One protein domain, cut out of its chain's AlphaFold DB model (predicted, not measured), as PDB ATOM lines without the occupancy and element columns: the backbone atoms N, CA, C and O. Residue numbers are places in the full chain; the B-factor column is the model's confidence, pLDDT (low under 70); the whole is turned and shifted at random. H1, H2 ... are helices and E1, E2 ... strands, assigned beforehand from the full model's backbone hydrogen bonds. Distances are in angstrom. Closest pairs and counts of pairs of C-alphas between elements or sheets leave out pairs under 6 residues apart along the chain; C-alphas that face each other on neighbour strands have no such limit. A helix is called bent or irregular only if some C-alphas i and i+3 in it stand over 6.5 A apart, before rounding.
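AT A GLANCE: This is residues 44 to 78 and 95 to 143 of the 153 residues of an uncharacterized protein of Lutibacter oricola (UniProt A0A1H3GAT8). One very long straight helix, H2, makes most of the length, and a shorter helix, H1, crosses it at 45 degrees over H2's residues 108 to 118. H1 leads at its far end straight into a small two-stranded hairpin, E1 and E2, while two stretches stick out: residues 95 to 103 of H2, and residues 120 to 143, of which 120 to 141 belong to H2. The printed part has 84 residues, with two named helices and two named strands in the order H1, E1, E2, H2; the sheet has the order E1 - E2 and is antiparallel, and the class is mostly helix. The whole is extended, with a radius of gyration of the C-alphas of 22.9 A, and its outline is a rod spanning 78 by 30 by 18 A.

IN THESE COORDINATES: H1, residues 44 to 61, begins at C-alpha 44 at (133.422, 122.793, 146.250) and is 25.7 A long from first to last C-alpha. Strand E1, residues 62 to 66, follows and spans 13.7 A. E2, residues 72 to 76, spans 13.4 A. After the cut, H2, residues 95 to 141, begins at C-alpha 95 at (148.635, 104.214, 125.494) and ends 69.2 A away at C-alpha 141 at (131.085, 140.058, 182.068). Neither helix is bent.

HOW THE PARTS SIT: H1 and H2 touch, with 11 pairs of C-alphas within 8 A, and the closest are those of Ser 44 and Ser 115, 5.4 A apart. H2 touches H1 with residues 108 to 118 alone. The two helices run opposite ways at a steep tilt of 45 degrees. At the other end of H1, its closest C-alpha pair with E2 is that of Tyr 61 and Ala 76, 5.1 A apart. E1 and E2 form an antiparallel hairpin, their directions at 155 degrees, and the C-alphas of Ile 64 and Ile 74 face each other at 4.5 A. Across this pair, N 65 and O 73 are within hydrogen-bond range at 2.8 A, and so are N 63 and O 75 at 2.9 A. E1 and H2 are apart. In H1 and H2 every O i to N i+4 pair is within hydrogen-bond range.

THE WHOLE: The two C-alphas farthest apart are those of Lys 68 and Lys 143, at 78.5 A. Without the stretches that stand free, 51 residues span 47 by 19 by 15 A. Residues 79 to 94 are cut out, and C-alphas 78 and 95 are 18.1 A apart across the cut. Of the links that are printed whole, H1 to E1 and E1 to E2 are tight. The mean pLDDT of the printed part is 77.4, and it is under 70 at residues 77 to 78 and 125 to 143.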
ATOM      1  N   SER A  44     133.373 123.899 145.286       81.50
ATOM      2  CA  SER A  44     133.422 122.793 146.250       81.50
ATOM      3  C   SER A  44     132.284 121.796 146.026       81.50
ATOM      4  O   SER A  44     132.516 120.593 146.081       81.50
ATOM      5  N   PHE A  45     131.070 122.277 145.742       85.12
ATOM      6  CA  PHE A  45     129.918 121.418 145.464       85.12
ATOM      7  C   PHE A  45     130.089 120.645 144.154       85.12
ATOM      8  O   PHE A  45     129.900 119.435 144.131       85.12
ATOM      9  N   ILE A  46     130.523 121.321 143.085       86.94
ATOM     10  CA  ILE A  46     130.835 120.679 141.801       86.94
ATOM     11  C   ILE A  46     131.932 119.626 141.985       86.94
ATOM     12  O   ILE A  46     131.774 118.494 141.534       86.94
ATOM     13  N   GLY A  47     133.014 119.970 142.689       84.75
ATOM     14  CA  GLY A  47     134.100 119.037 142.973       84.75
ATOM     15  C   GLY A  47     133.619 117.800 143.730       84.75
ATOM     16  O   GLY A  47     133.934 116.682 143.332       84.75
ATOM     17  N   LEU A  48     132.793 117.988 144.764       85.25
ATOM     18  CA  LEU A  48     132.204 116.886 145.524       85.25
ATOM     19  C   LEU A  48     131.328 115.983 144.643       85.25
ATOM     20  O   LEU A  48     131.457 114.764 144.711       85.25
ATOM     21  N   SER A  49     130.488 116.566 143.786       88.12
ATOM     22  CA  SER A  49     129.653 115.809 142.848       88.12
ATOM     23  C   SER A  49     130.484 114.972 141.874       88.12
ATOM     24  O   SER A  49     130.159 113.810 141.650       88.12
ATOM     25  N   ILE A  50     131.581 115.520 141.336       87.00
ATOM     26  CA  ILE A  50     132.494 114.782 140.443       87.00
ATOM     27  C   ILE A  50     133.120 113.590 141.175       87.00
ATOM     28  O   ILE A  50     133.178 112.491 140.626       87.00
ATOM     29  N   ILE A  51     133.557 113.786 142.420       87.12
ATOM     30  CA  ILE A  51     134.173 112.729 143.233       87.12
ATOM     31  C   ILE A  51     133.171 111.610 143.516       87.12
ATOM     32  O   ILE A  51     133.499 110.440 143.331       87.12
ATOM     33  N   LEU A  52     131.952 111.961 143.931       88.88
ATOM     34  CA  LEU A  52     130.897 110.985 144.206       88.88
ATOM     35  C   LEU A  52     130.505 110.209 142.948       88.88
ATOM     36  O   LEU A  52     130.360 108.990 143.009       88.88
ATOM     37  N   LEU A  53     130.386 110.893 141.809       89.56
ATOM     38  CA  LEU A  53     130.073 110.255 140.535       89.56
ATOM     39  C   LEU A  53     131.186 109.296 140.097       89.56
ATOM     40  O   LEU A  53     130.895 108.176 139.685       89.56
ATOM     41  N   ASN A  54     132.453 109.698 140.223       85.88
ATOM     42  CA  ASN A  54     133.591 108.837 139.898       85.88
ATOM     43  C   ASN A  54     133.634 107.613 140.829       85.88
ATOM     44  O   ASN A  54     133.771 106.485 140.359       85.88
ATOM     45  N   LEU A  55     133.424 107.809 142.134       86.75
ATOM     46  CA  LEU A  55     133.386 106.716 143.103       86.75
ATOM     47  C   LEU A  55     132.252 105.727 142.809       86.75
ATOM     48  O   LEU A  55     132.482 104.520 142.811       86.75
ATOM     49  N   ALA A  56     131.051 106.229 142.513       88.19
ATOM     50  CA  ALA A  56     129.919 105.397 142.122       88.19
ATOM     51  C   ALA A  56     130.225 104.622 140.833       88.19
ATOM     52  O   ALA A  56     130.023 103.412 140.783       88.19
ATOM     53  N   ASN A  57     130.793 105.290 139.825       86.06
ATOM     54  CA  ASN A  57     131.202 104.659 138.575       86.06
ATOM     55  C   ASN A  57     132.205 103.520 138.826       86.06
ATOM     56  O   ASN A  57     132.000 102.395 138.380       86.06
ATOM     57  N   LYS A  58     133.256 103.766 139.615       83.88
ATOM     58  CA  LYS A  58     134.233 102.726 139.957       83.88
ATOM     59  C   LYS A  58     133.605 101.585 140.751       83.88
ATOM     60  O   LYS A  58     133.898 100.436 140.449       83.88
ATOM     61  N   SER A  59     132.733 101.879 141.711       85.12
ATOM     62  CA  SER A  59     132.081 100.859 142.539       85.12
ATOM     63  C   SER A  59     131.133  99.954 141.754       85.12
ATOM     64  O   SER A  59     130.965  98.803 142.139       85.12
ATOM     65  N   VAL A  60     130.478 100.471 140.711       83.69
ATOM     66  CA  VAL A  60     129.519  99.700 139.907       83.69
ATOM     67  C   VAL A  60     130.231  98.882 138.834       83.69
ATOM     68  O   VAL A  60     129.855  97.738 138.592       83.69
ATOM     69  N   TYR A  61     131.254  99.450 138.191       79.88
ATOM     70  CA  TYR A  61     131.871  98.825 137.022       79.88
ATOM     71  C   TYR A  61     133.166  98.066 137.325       79.88
ATOM     72  O   TYR A  61     133.541  97.208 136.530       79.88
ATOM     73  N   THR A  62     133.840  98.324 138.452       80.88
ATOM     74  CA  THR A  62     135.096  97.640 138.810       80.88
ATOM     75  C   THR A  62     134.824  96.396 139.633       80.88
ATOM     76  O   THR A  62     134.069  96.428 140.601       80.88
ATOM     77  N   HIS A  63     135.506  95.312 139.302       79.00
ATOM     78  CA  HIS A  63     135.407  94.057 140.021       79.00
ATOM     79  C   HIS A  63     136.779  93.385 140.116       79.00
ATOM     80  O   HIS A  63     137.738  93.748 139.429       79.00
ATOM     81  N   ILE A  64     136.879  92.435 141.042       80.81
ATOM     82  CA  ILE A  64     138.131  91.790 141.427       80.81
ATOM     83  C   ILE A  64     137.955  90.289 141.249       80.81
ATOM     84  O   ILE A  64     137.066  89.688 141.850       80.81
ATOM     85  N   HIS A  65     138.827  89.680 140.455       79.69
ATOM     86  CA  HIS A  65     138.904  88.237 140.294       79.69
ATOM     87  C   HIS A  65     140.173  87.698 140.935       79.69
ATOM     88  O   HIS A  65     141.267  88.216 140.714       79.69
ATOM     89  N   LEU A  66     140.026  86.614 141.692       82.94
ATOM     90  CA  LEU A  66     141.148  85.797 142.119       82.94
ATOM     91  C   LEU A  66     141.364  84.700 141.073       82.94
ATOM     92  O   LEU A  66     140.485  83.872 140.828       82.94
ATOM     93  N   THR A  67     142.521  84.713 140.431       77.75
ATOM     94  CA  THR A  67     142.907  83.683 139.462       77.75
ATOM     95  C   THR A  67     143.292  82.382 140.171       77.75
ATOM     96  O   THR A  67     143.627  82.369 141.357       77.75
ATOM     97  N   LYS A  68     143.281  81.255 139.443       80.56
ATOM     98  CA  LYS A  68     143.645  79.928 139.990       80.56
ATOM     99  C   LYS A  68     145.093  79.858 140.501       80.56
ATOM    100  O   LYS A  68     145.412  78.987 141.300       80.56
ATOM    101  N   THR A  69     145.950  80.763 140.036       84.62
ATOM    102  CA  THR A  69     147.351  80.935 140.449       84.62
ATOM    103  C   THR A  69     147.508  81.832 141.682       84.62
ATOM    104  O   THR A  69     148.620  81.983 142.177       84.62
ATOM    105  N   GLY A  70     146.414  82.402 142.206       86.44
ATOM    106  CA  GLY A  70     146.412  83.280 143.379       86.44
ATOM    107  C   GLY A  70     146.631  84.765 143.069       86.44
ATOM    108  O   GLY A  70     146.727  85.566 143.995       86.44
ATOM    109  N   GLU A  71     146.694  85.161 141.796       84.31
ATOM    110  CA  GLU A  71     146.849  86.565 141.400       84.31
ATOM    111  C   GLU A  71     145.498  87.291 141.420       84.31
ATOM    112  O   GLU A  71     144.485  86.755 140.959       84.31
ATOM    113  N   LEU A  72     145.493  88.524 141.932       83.94
ATOM    114  CA  LEU A  72     144.327  89.404 141.935       83.94
ATOM    115  C   LEU A  72     144.299  90.232 140.650       83.94
ATOM    116  O   LEU A  72     145.180  91.057 140.414       83.94
ATOM    117  N   VAL A  73     143.258  90.039 139.849       78.25
ATOM    118  CA  VAL A  73     143.007  90.804 138.630       78.25
ATOM    119  C   VAL A  73     141.844  91.746 138.891       78.25
ATOM    120  O   VAL A  73     140.722  91.307 139.135       78.25
ATOM    121  N   ILE A  74     142.119  93.046 138.847       78.62
ATOM    122  CA  ILE A  74     141.114  94.099 138.983       78.62
ATOM    123  C   ILE A  74     140.835  94.638 137.587       78.62
ATOM    124  O   ILE A  74     141.756  95.132 136.936       78.62
ATOM    125  N   HIS A  75     139.591  94.548 137.123       75.19
ATOM    126  CA  HIS A  75     139.204  95.138 135.844       75.19
ATOM    127  C   HIS A  75     137.817  95.780 135.905       75.19
ATOM    128  O   HIS A  75     137.069  95.590 136.864       75.19
ATOM    129  N   ALA A  76     137.511  96.620 134.914       75.06
ATOM    130  CA  ALA A  76     136.232  97.309 134.801       75.06
ATOM    131  C   ALA A  76     135.419  96.718 133.644       75.06
ATOM    132  O   ALA A  76     135.949  96.581 132.541       75.06
ATOM    133  N   HIS A  77     134.149  96.377 133.874       65.56
ATOM    134  CA  HIS A  77     133.271  95.912 132.801       65.56
ATOM    135  C   HIS A  77     132.838  97.085 131.912       65.56
ATOM    136  O   HIS A  77     132.422  98.127 132.433       65.56
ATOM    137  N   PRO A  78     132.872  96.932 130.577       62.62
ATOM    138  CA  PRO A  78     132.200  97.868 129.693       62.62
ATOM    139  C   PRO A  78     130.683  97.816 129.925       62.62
ATOM    140  O   PRO A  78     130.114  96.774 130.242       62.62
ATOM    141  N   ALA A  95     147.906 103.613 124.369       83.75
ATOM    142  CA  ALA A  95     148.635 104.214 125.494       83.75
ATOM    143  C   ALA A  95     148.047 105.580 125.906       83.75
ATOM    144  O   ALA A  95     148.106 105.960 127.076       83.75
ATOM    145  N   LEU A  96     147.446 106.297 124.948       83.12
ATOM    146  CA  LEU A  96     146.757 107.557 125.191       83.12
ATOM    147  C   LEU A  96     145.509 107.368 126.062       83.12
ATOM    148  O   LEU A  96     145.311 108.153 126.980       83.12
ATOM    149  N   GLU A  97     144.705 106.328 125.826       79.81
ATOM    150  CA  GLU A  97     143.538 106.009 126.665       79.81
ATOM    151  C   GLU A  97     143.942 105.715 128.111       79.81
ATOM    152  O   GLU A  97     143.336 106.228 129.049       79.81
ATOM    153  N   PHE A  98     145.013 104.944 128.316       81.62
ATOM    154  CA  PHE A  98     145.517 104.697 129.667       81.62
ATOM    155  C   PHE A  98     146.005 105.976 130.345       81.62
ATOM    156  O   PHE A  98     145.752 106.188 131.536       81.62
ATOM    157  N   LEU A  99     146.692 106.839 129.596       86.81
ATOM    158  CA  LEU A  99     147.179 108.109 130.115       86.81
ATOM    159  C   LEU A  99     146.022 109.043 130.488       86.81
ATOM    160  O   LEU A  99     146.078 109.673 131.542       86.81
ATOM    161  N   THR A 100     144.970 109.122 129.671       85.75
ATOM    162  CA  THR A 100     143.808 109.983 129.946       85.75
ATOM    163  C   THR A 100     143.014 109.493 131.152       85.75
ATOM    164  O   THR A 100     142.686 110.301 132.021       85.75
ATOM    165  N   LEU A 101     142.778 108.183 131.267       82.94
ATOM    166  CA  LEU A 101     142.149 107.571 132.443       82.94
ATOM    167  C   LEU A 101     142.965 107.840 133.717       82.94
ATOM    168  O   LEU A 101     142.419 108.294 134.724       82.94
ATOM    169  N   SER A 102     144.285 107.654 133.652       84.62
ATOM    170  CA  SER A 102     145.182 107.912 134.786       84.62
ATOM    171  C   SER A 102     145.207 109.392 135.179       84.62
ATOM    172  O   SER A 102     145.179 109.733 136.363       84.62
ATOM    173  N   ALA A 103     145.217 110.297 134.198       88.50
ATOM    174  CA  ALA A 103     145.152 111.734 134.442       88.50
ATOM    175  C   ALA A 103     143.824 112.141 135.099       88.50
ATOM    176  O   ALA A 103     143.820 113.000 135.982       88.50
ATOM    177  N   PHE A 104     142.711 111.506 134.724       85.94
ATOM    178  CA  PHE A 104     141.400 111.768 135.317       85.94
ATOM    179  C   PHE A 104     141.326 111.345 136.792       85.94
ATOM    180  O   PHE A 104     140.743 112.053 137.621       85.94
ATOM    181  N   ASP A 105     141.978 110.241 137.151       85.25
ATOM    182  CA  ASP A 105     142.101 109.800 138.543       85.25
ATOM    183  C   ASP A 105     142.926 110.778 139.387       85.25
ATOM    184  O   ASP A 105     142.501 111.190 140.472       85.25
ATOM    185  N   ILE A 106     144.074 111.224 138.866       87.75
ATOM    186  CA  ILE A 106     144.923 112.227 139.529       87.75
ATOM    187  C   ILE A 106     144.175 113.557 139.675       87.75
ATOM    188  O   ILE A 106     144.238 114.203 140.727       87.75
ATOM    189  N   PHE A 107     143.434 113.962 138.644       86.50
ATOM    190  CA  PHE A 107     142.606 115.161 138.673       86.50
ATOM    191  C   PHE A 107     141.535 115.071 139.766       86.50
ATOM    192  O   PHE A 107     141.415 115.982 140.587       86.50
ATOM    193  N   THR A 108     140.821 113.944 139.843       85.88
ATOM    194  CA  THR A 108     139.790 113.703 140.862       85.88
ATOM    195  C   THR A 108     140.377 113.788 142.276       85.88
ATOM    196  O   THR A 108     139.824 114.475 143.138       85.88
ATOM    197  N   LEU A 109     141.543 113.173 142.508       85.56
ATOM    198  CA  LEU A 109     142.253 113.255 143.788       85.56
ATOM    199  C   LEU A 109     142.660 114.696 144.133       85.56
ATOM    200  O   LEU A 109     142.513 115.135 145.274       85.56
ATOM    201  N   THR A 110     143.144 115.449 143.149       85.81
ATOM    202  CA  THR A 110     143.565 116.845 143.340       85.81
ATOM    203  C   THR A 110     142.383 117.734 143.732       85.81
ATOM    204  O   THR A 110     142.485 118.528 144.670       85.81
ATOM    205  N   VAL A 111     141.233 117.563 143.072       85.31
ATOM    206  CA  VAL A 111     139.985 118.273 143.398       85.31
ATOM    207  C   VAL A 111     139.486 117.908 144.801       85.31
ATOM    208  O   VAL A 111     139.062 118.790 145.556       85.31
ATOM    209  N   PHE A 112     139.591 116.637 145.201       85.88
ATOM    210  CA  PHE A 112     139.253 116.204 146.560       85.88
ATOM    211  C   PHE A 112     140.135 116.889 147.608       85.88
ATOM    212  O   PHE A 112     139.620 117.509 148.536       85.88
ATOM    213  N   MET A 113     141.458 116.861 147.429       84.94
ATOM    214  CA  MET A 113     142.392 117.496 148.362       84.94
ATOM    215  C   MET A 113     142.152 119.004 148.470       84.94
ATOM    216  O   MET A 113     142.129 119.553 149.572       84.94
ATOM    217  N   PHE A 114     141.914 119.679 147.344       82.06
ATOM    218  CA  PHE A 114     141.619 121.108 147.333       82.06
ATOM    219  C   PHE A 114     140.311 121.439 148.066       82.06
ATOM    220  O   PHE A 114     140.285 122.339 148.908       82.06
ATOM    221  N   SER A 115     139.232 120.695 147.801       80.50
ATOM    222  CA  SER A 115     137.943 120.921 148.468       80.50
ATOM    223  C   SER A 115     138.017 120.639 149.975       80.50
ATOM    224  O   SER A 115     137.522 121.440 150.770       80.50
ATOM    225  N   ALA A 116     138.720 119.582 150.390       82.75
ATOM    226  CA  ALA A 116     138.959 119.270 151.798       82.75
ATOM    227  C   ALA A 116     139.730 120.391 152.519       82.75
ATOM    228  O   ALA A 116     139.355 120.784 153.626       82.75
ATOM    229  N   LEU A 117     140.764 120.957 151.882       84.19
ATOM    230  CA  LEU A 117     141.524 122.084 152.432       84.19
ATOM    231  C   LEU A 117     140.647 123.328 152.618       84.19
ATOM    232  O   LEU A 117     140.690 123.958 153.676       84.19
ATOM    233  N   VAL A 118     139.817 123.659 151.628       79.19
ATOM    234  CA  VAL A 118     138.878 124.785 151.707       79.19
ATOM    235  C   VAL A 118     137.885 124.593 152.857       79.19
ATOM    236  O   VAL A 118     137.687 125.502 153.666       79.19
ATOM    237  N   VAL A 119     137.289 123.404 152.978       78.62
ATOM    238  CA  VAL A 119     136.352 123.086 154.067       78.62
ATOM    239  C   VAL A 119     137.047 123.179 155.427       78.62
ATOM    240  O   VAL A 119     136.518 123.819 156.340       78.62
ATOM    241  N   ALA A 120     138.254 122.625 155.560       77.75
ATOM    242  CA  ALA A 120     139.040 122.702 156.788       77.75
ATOM    243  C   ALA A 120     139.331 124.158 157.187       77.75
ATOM    244  O   ALA A 120     139.146 124.526 158.349       77.75
ATOM    245  N   GLN A 121     139.705 125.020 156.236       74.19
ATOM    246  CA  GLN A 121     139.921 126.450 156.489       74.19
ATOM    247  C   GLN A 121     138.644 127.161 156.971       74.19
ATOM    248  O   GLN A 121     138.691 127.962 157.911       74.19
ATOM    249  N   VAL A 122     137.483 126.852 156.385       72.62
ATOM    250  CA  VAL A 122     136.191 127.416 156.819       72.62
ATOM    251  C   VAL A 122     135.818 126.948 158.232       72.62
ATOM    252  O   VAL A 122     135.375 127.756 159.047       72.62
ATOM    253  N   ILE A 123     136.021 125.670 158.560       74.31
ATOM    254  CA  ILE A 123     135.723 125.129 159.896       74.31
ATOM    255  C   ILE A 123     136.650 125.749 160.947       74.31
ATOM    256  O   ILE A 123     136.188 126.237 161.980       74.31
ATOM    257  N   LEU A 124     137.957 125.783 160.672       74.38
ATOM    258  CA  LEU A 124     138.942 126.356 161.586       74.38
ATOM    259  C   LEU A 124     138.671 127.845 161.826       74.38
ATOM    260  O   LEU A 124     138.649 128.272 162.978       74.38
ATOM    261  N   SER A 125     138.396 128.629 160.778       69.50
ATOM    262  CA  SER A 125     138.110 130.065 160.920       69.50
ATOM    263  C   SER A 125     136.884 130.351 161.795       69.50
ATOM    264  O   SER A 125     136.951 131.223 162.665       69.50
ATOM    265  N   LYS A 126     135.795 129.581 161.649       63.62
ATOM    266  CA  LYS A 126     134.614 129.684 162.524       63.62
ATOM    267  C   LYS A 126     134.942 129.354 163.980       63.62
ATOM    268  O   LYS A 126     134.532 130.090 164.875       63.62
ATOM    269  N   ASN A 127     135.718 128.298 164.216       66.06
ATOM    270  CA  ASN A 127     136.116 127.888 165.564       66.06
ATOM    271  C   ASN A 127     137.010 128.934 166.250       66.06
ATOM    272  O   ASN A 127     136.837 129.209 167.438       66.06
ATOM    273  N   TYR A 128     137.934 129.556 165.510       61.03
ATOM    274  CA  TYR A 128     138.754 130.658 166.024       61.03
ATOM    275  C   TYR A 128     137.918 131.905 166.339       61.03
ATOM    276  O   TYR A 128     138.101 132.507 167.401       61.03
ATOM    277  N   PHE A 129     136.978 132.276 165.463       64.12
ATOM    278  CA  PHE A 129     136.078 133.406 165.704       64.12
ATOM    279  C   PHE A 129     135.207 133.171 166.943       64.12
ATOM    280  O   PHE A 129     135.176 134.017 167.833       64.12
ATOM    281  N   PHE A 130     134.589 131.992 167.064       61.84
ATOM    282  CA  PHE A 130     133.753 131.640 168.212       61.84
ATOM    283  C   PHE A 130     134.536 131.680 169.531       61.84
ATOM    284  O   PHE A 130     134.099 132.322 170.485       61.84
ATOM    285  N   LYS A 131     135.742 131.092 169.577       64.00
ATOM    286  CA  LYS A 131     136.620 131.183 170.759       64.00
ATOM    287  C   LYS A 131     136.975 132.629 171.117       64.00
ATOM    288  O   LYS A 131     137.051 132.958 172.298       64.00
ATOM    289  N   THR A 132     137.185 133.487 170.120       64.94
ATOM    290  CA  THR A 132     137.515 134.904 170.337       64.94
ATOM    291  C   THR A 132     136.322 135.675 170.903       64.94
ATOM    292  O   THR A 132     136.486 136.387 171.890       64.94
ATOM    293  N   VAL A 133     135.123 135.475 170.344       64.56
ATOM    294  CA  VAL A 133     133.882 136.106 170.820       64.56
ATOM    295  C   VAL A 133     133.556 135.665 172.244       64.56
ATOM    296  O   VAL A 133     133.339 136.520 173.094       64.56
ATOM    297  N   VAL A 134     133.605 134.361 172.543       64.81
ATOM    298  CA  VAL A 134     133.351 133.838 173.899       64.81
ATOM    299  C   VAL A 134     134.360 134.386 174.910       64.81
ATOM    300  O   VAL A 134     133.991 134.776 176.014       64.81
ATOM    301  N   LYS A 135     135.643 134.473 174.541       60.72
ATOM    302  CA  LYS A 135     136.666 135.048 175.424       60.72
ATOM    303  C   LYS A 135     136.425 136.540 175.674       60.72
ATOM    304  O   LYS A 135     136.602 136.999 176.800       60.72
ATOM    305  N   GLN A 136     136.002 137.291 174.655       59.66
ATOM    306  CA  GLN A 136     135.633 138.699 174.806       59.66
ATOM    307  C   GLN A 136     134.388 138.876 175.676       59.66
ATOM    308  O   GLN A 136     134.434 139.673 176.605       59.66
ATOM    309  N   THR A 137     133.308 138.128 175.445       57.16
ATOM    310  CA  THR A 137     132.082 138.254 176.250       57.16
ATOM    311  C   THR A 137     132.322 137.892 177.713       57.16
ATOM    312  O   THR A 137     131.841 138.601 178.593       57.16
ATOM    313  N   HIS A 138     133.135 136.869 177.991       55.50
ATOM    314  CA  HIS A 138     133.503 136.497 179.359       55.50
ATOM    315  C   HIS A 138     134.382 137.559 180.046       55.50
ATOM    316  O   HIS A 138     134.235 137.811 181.240       55.50
ATOM    317  N   LEU A 139     135.266 138.232 179.294       55.41
ATOM    318  CA  LEU A 139     136.036 139.378 179.793       55.41
ATOM    319  C   LEU A 139     135.135 140.584 180.091       55.41
ATOM    320  O   LEU A 139     135.303 141.206 181.139       55.41
ATOM    321  N   PHE A 140     134.158 140.874 179.225       53.94
ATOM    322  CA  PHE A 140     133.172 141.942 179.438       53.94
ATOM    323  C   PHE A 140     132.269 141.677 180.650       53.94
ATOM    324  O   PHE A 140     131.959 142.611 181.383       53.94
ATOM    325  N   TYR A 141     131.895 140.421 180.902       54.16
ATOM    326  CA  TYR A 141     131.085 140.058 182.068       54.16
ATOM    327  C   TYR A 141     131.867 140.098 183.392       54.16
ATOM    328  O   TYR A 141     131.275 140.296 184.447       54.16
ATOM    329  N   SER A 142     133.197 139.955 183.359       55.53
ATOM    330  CA  SER A 142     134.007 139.843 184.583       55.53
ATOM    331  C   SER A 142     134.408 141.172 185.242       55.53
ATOM    332  O   SER A 142     135.055 141.148 186.286       55.53
ATOM    333  N   LYS A 143     134.067 142.336 184.666       52.56
ATOM    334  CA  LYS A 143     134.698 143.616 185.043       52.56
ATOM    335  C   LYS A 143     133.748 144.691 185.598       52.56
ATOM    336  O   LYS A 143     133.859 145.835 185.186       52.56
TER     337      LYS A 143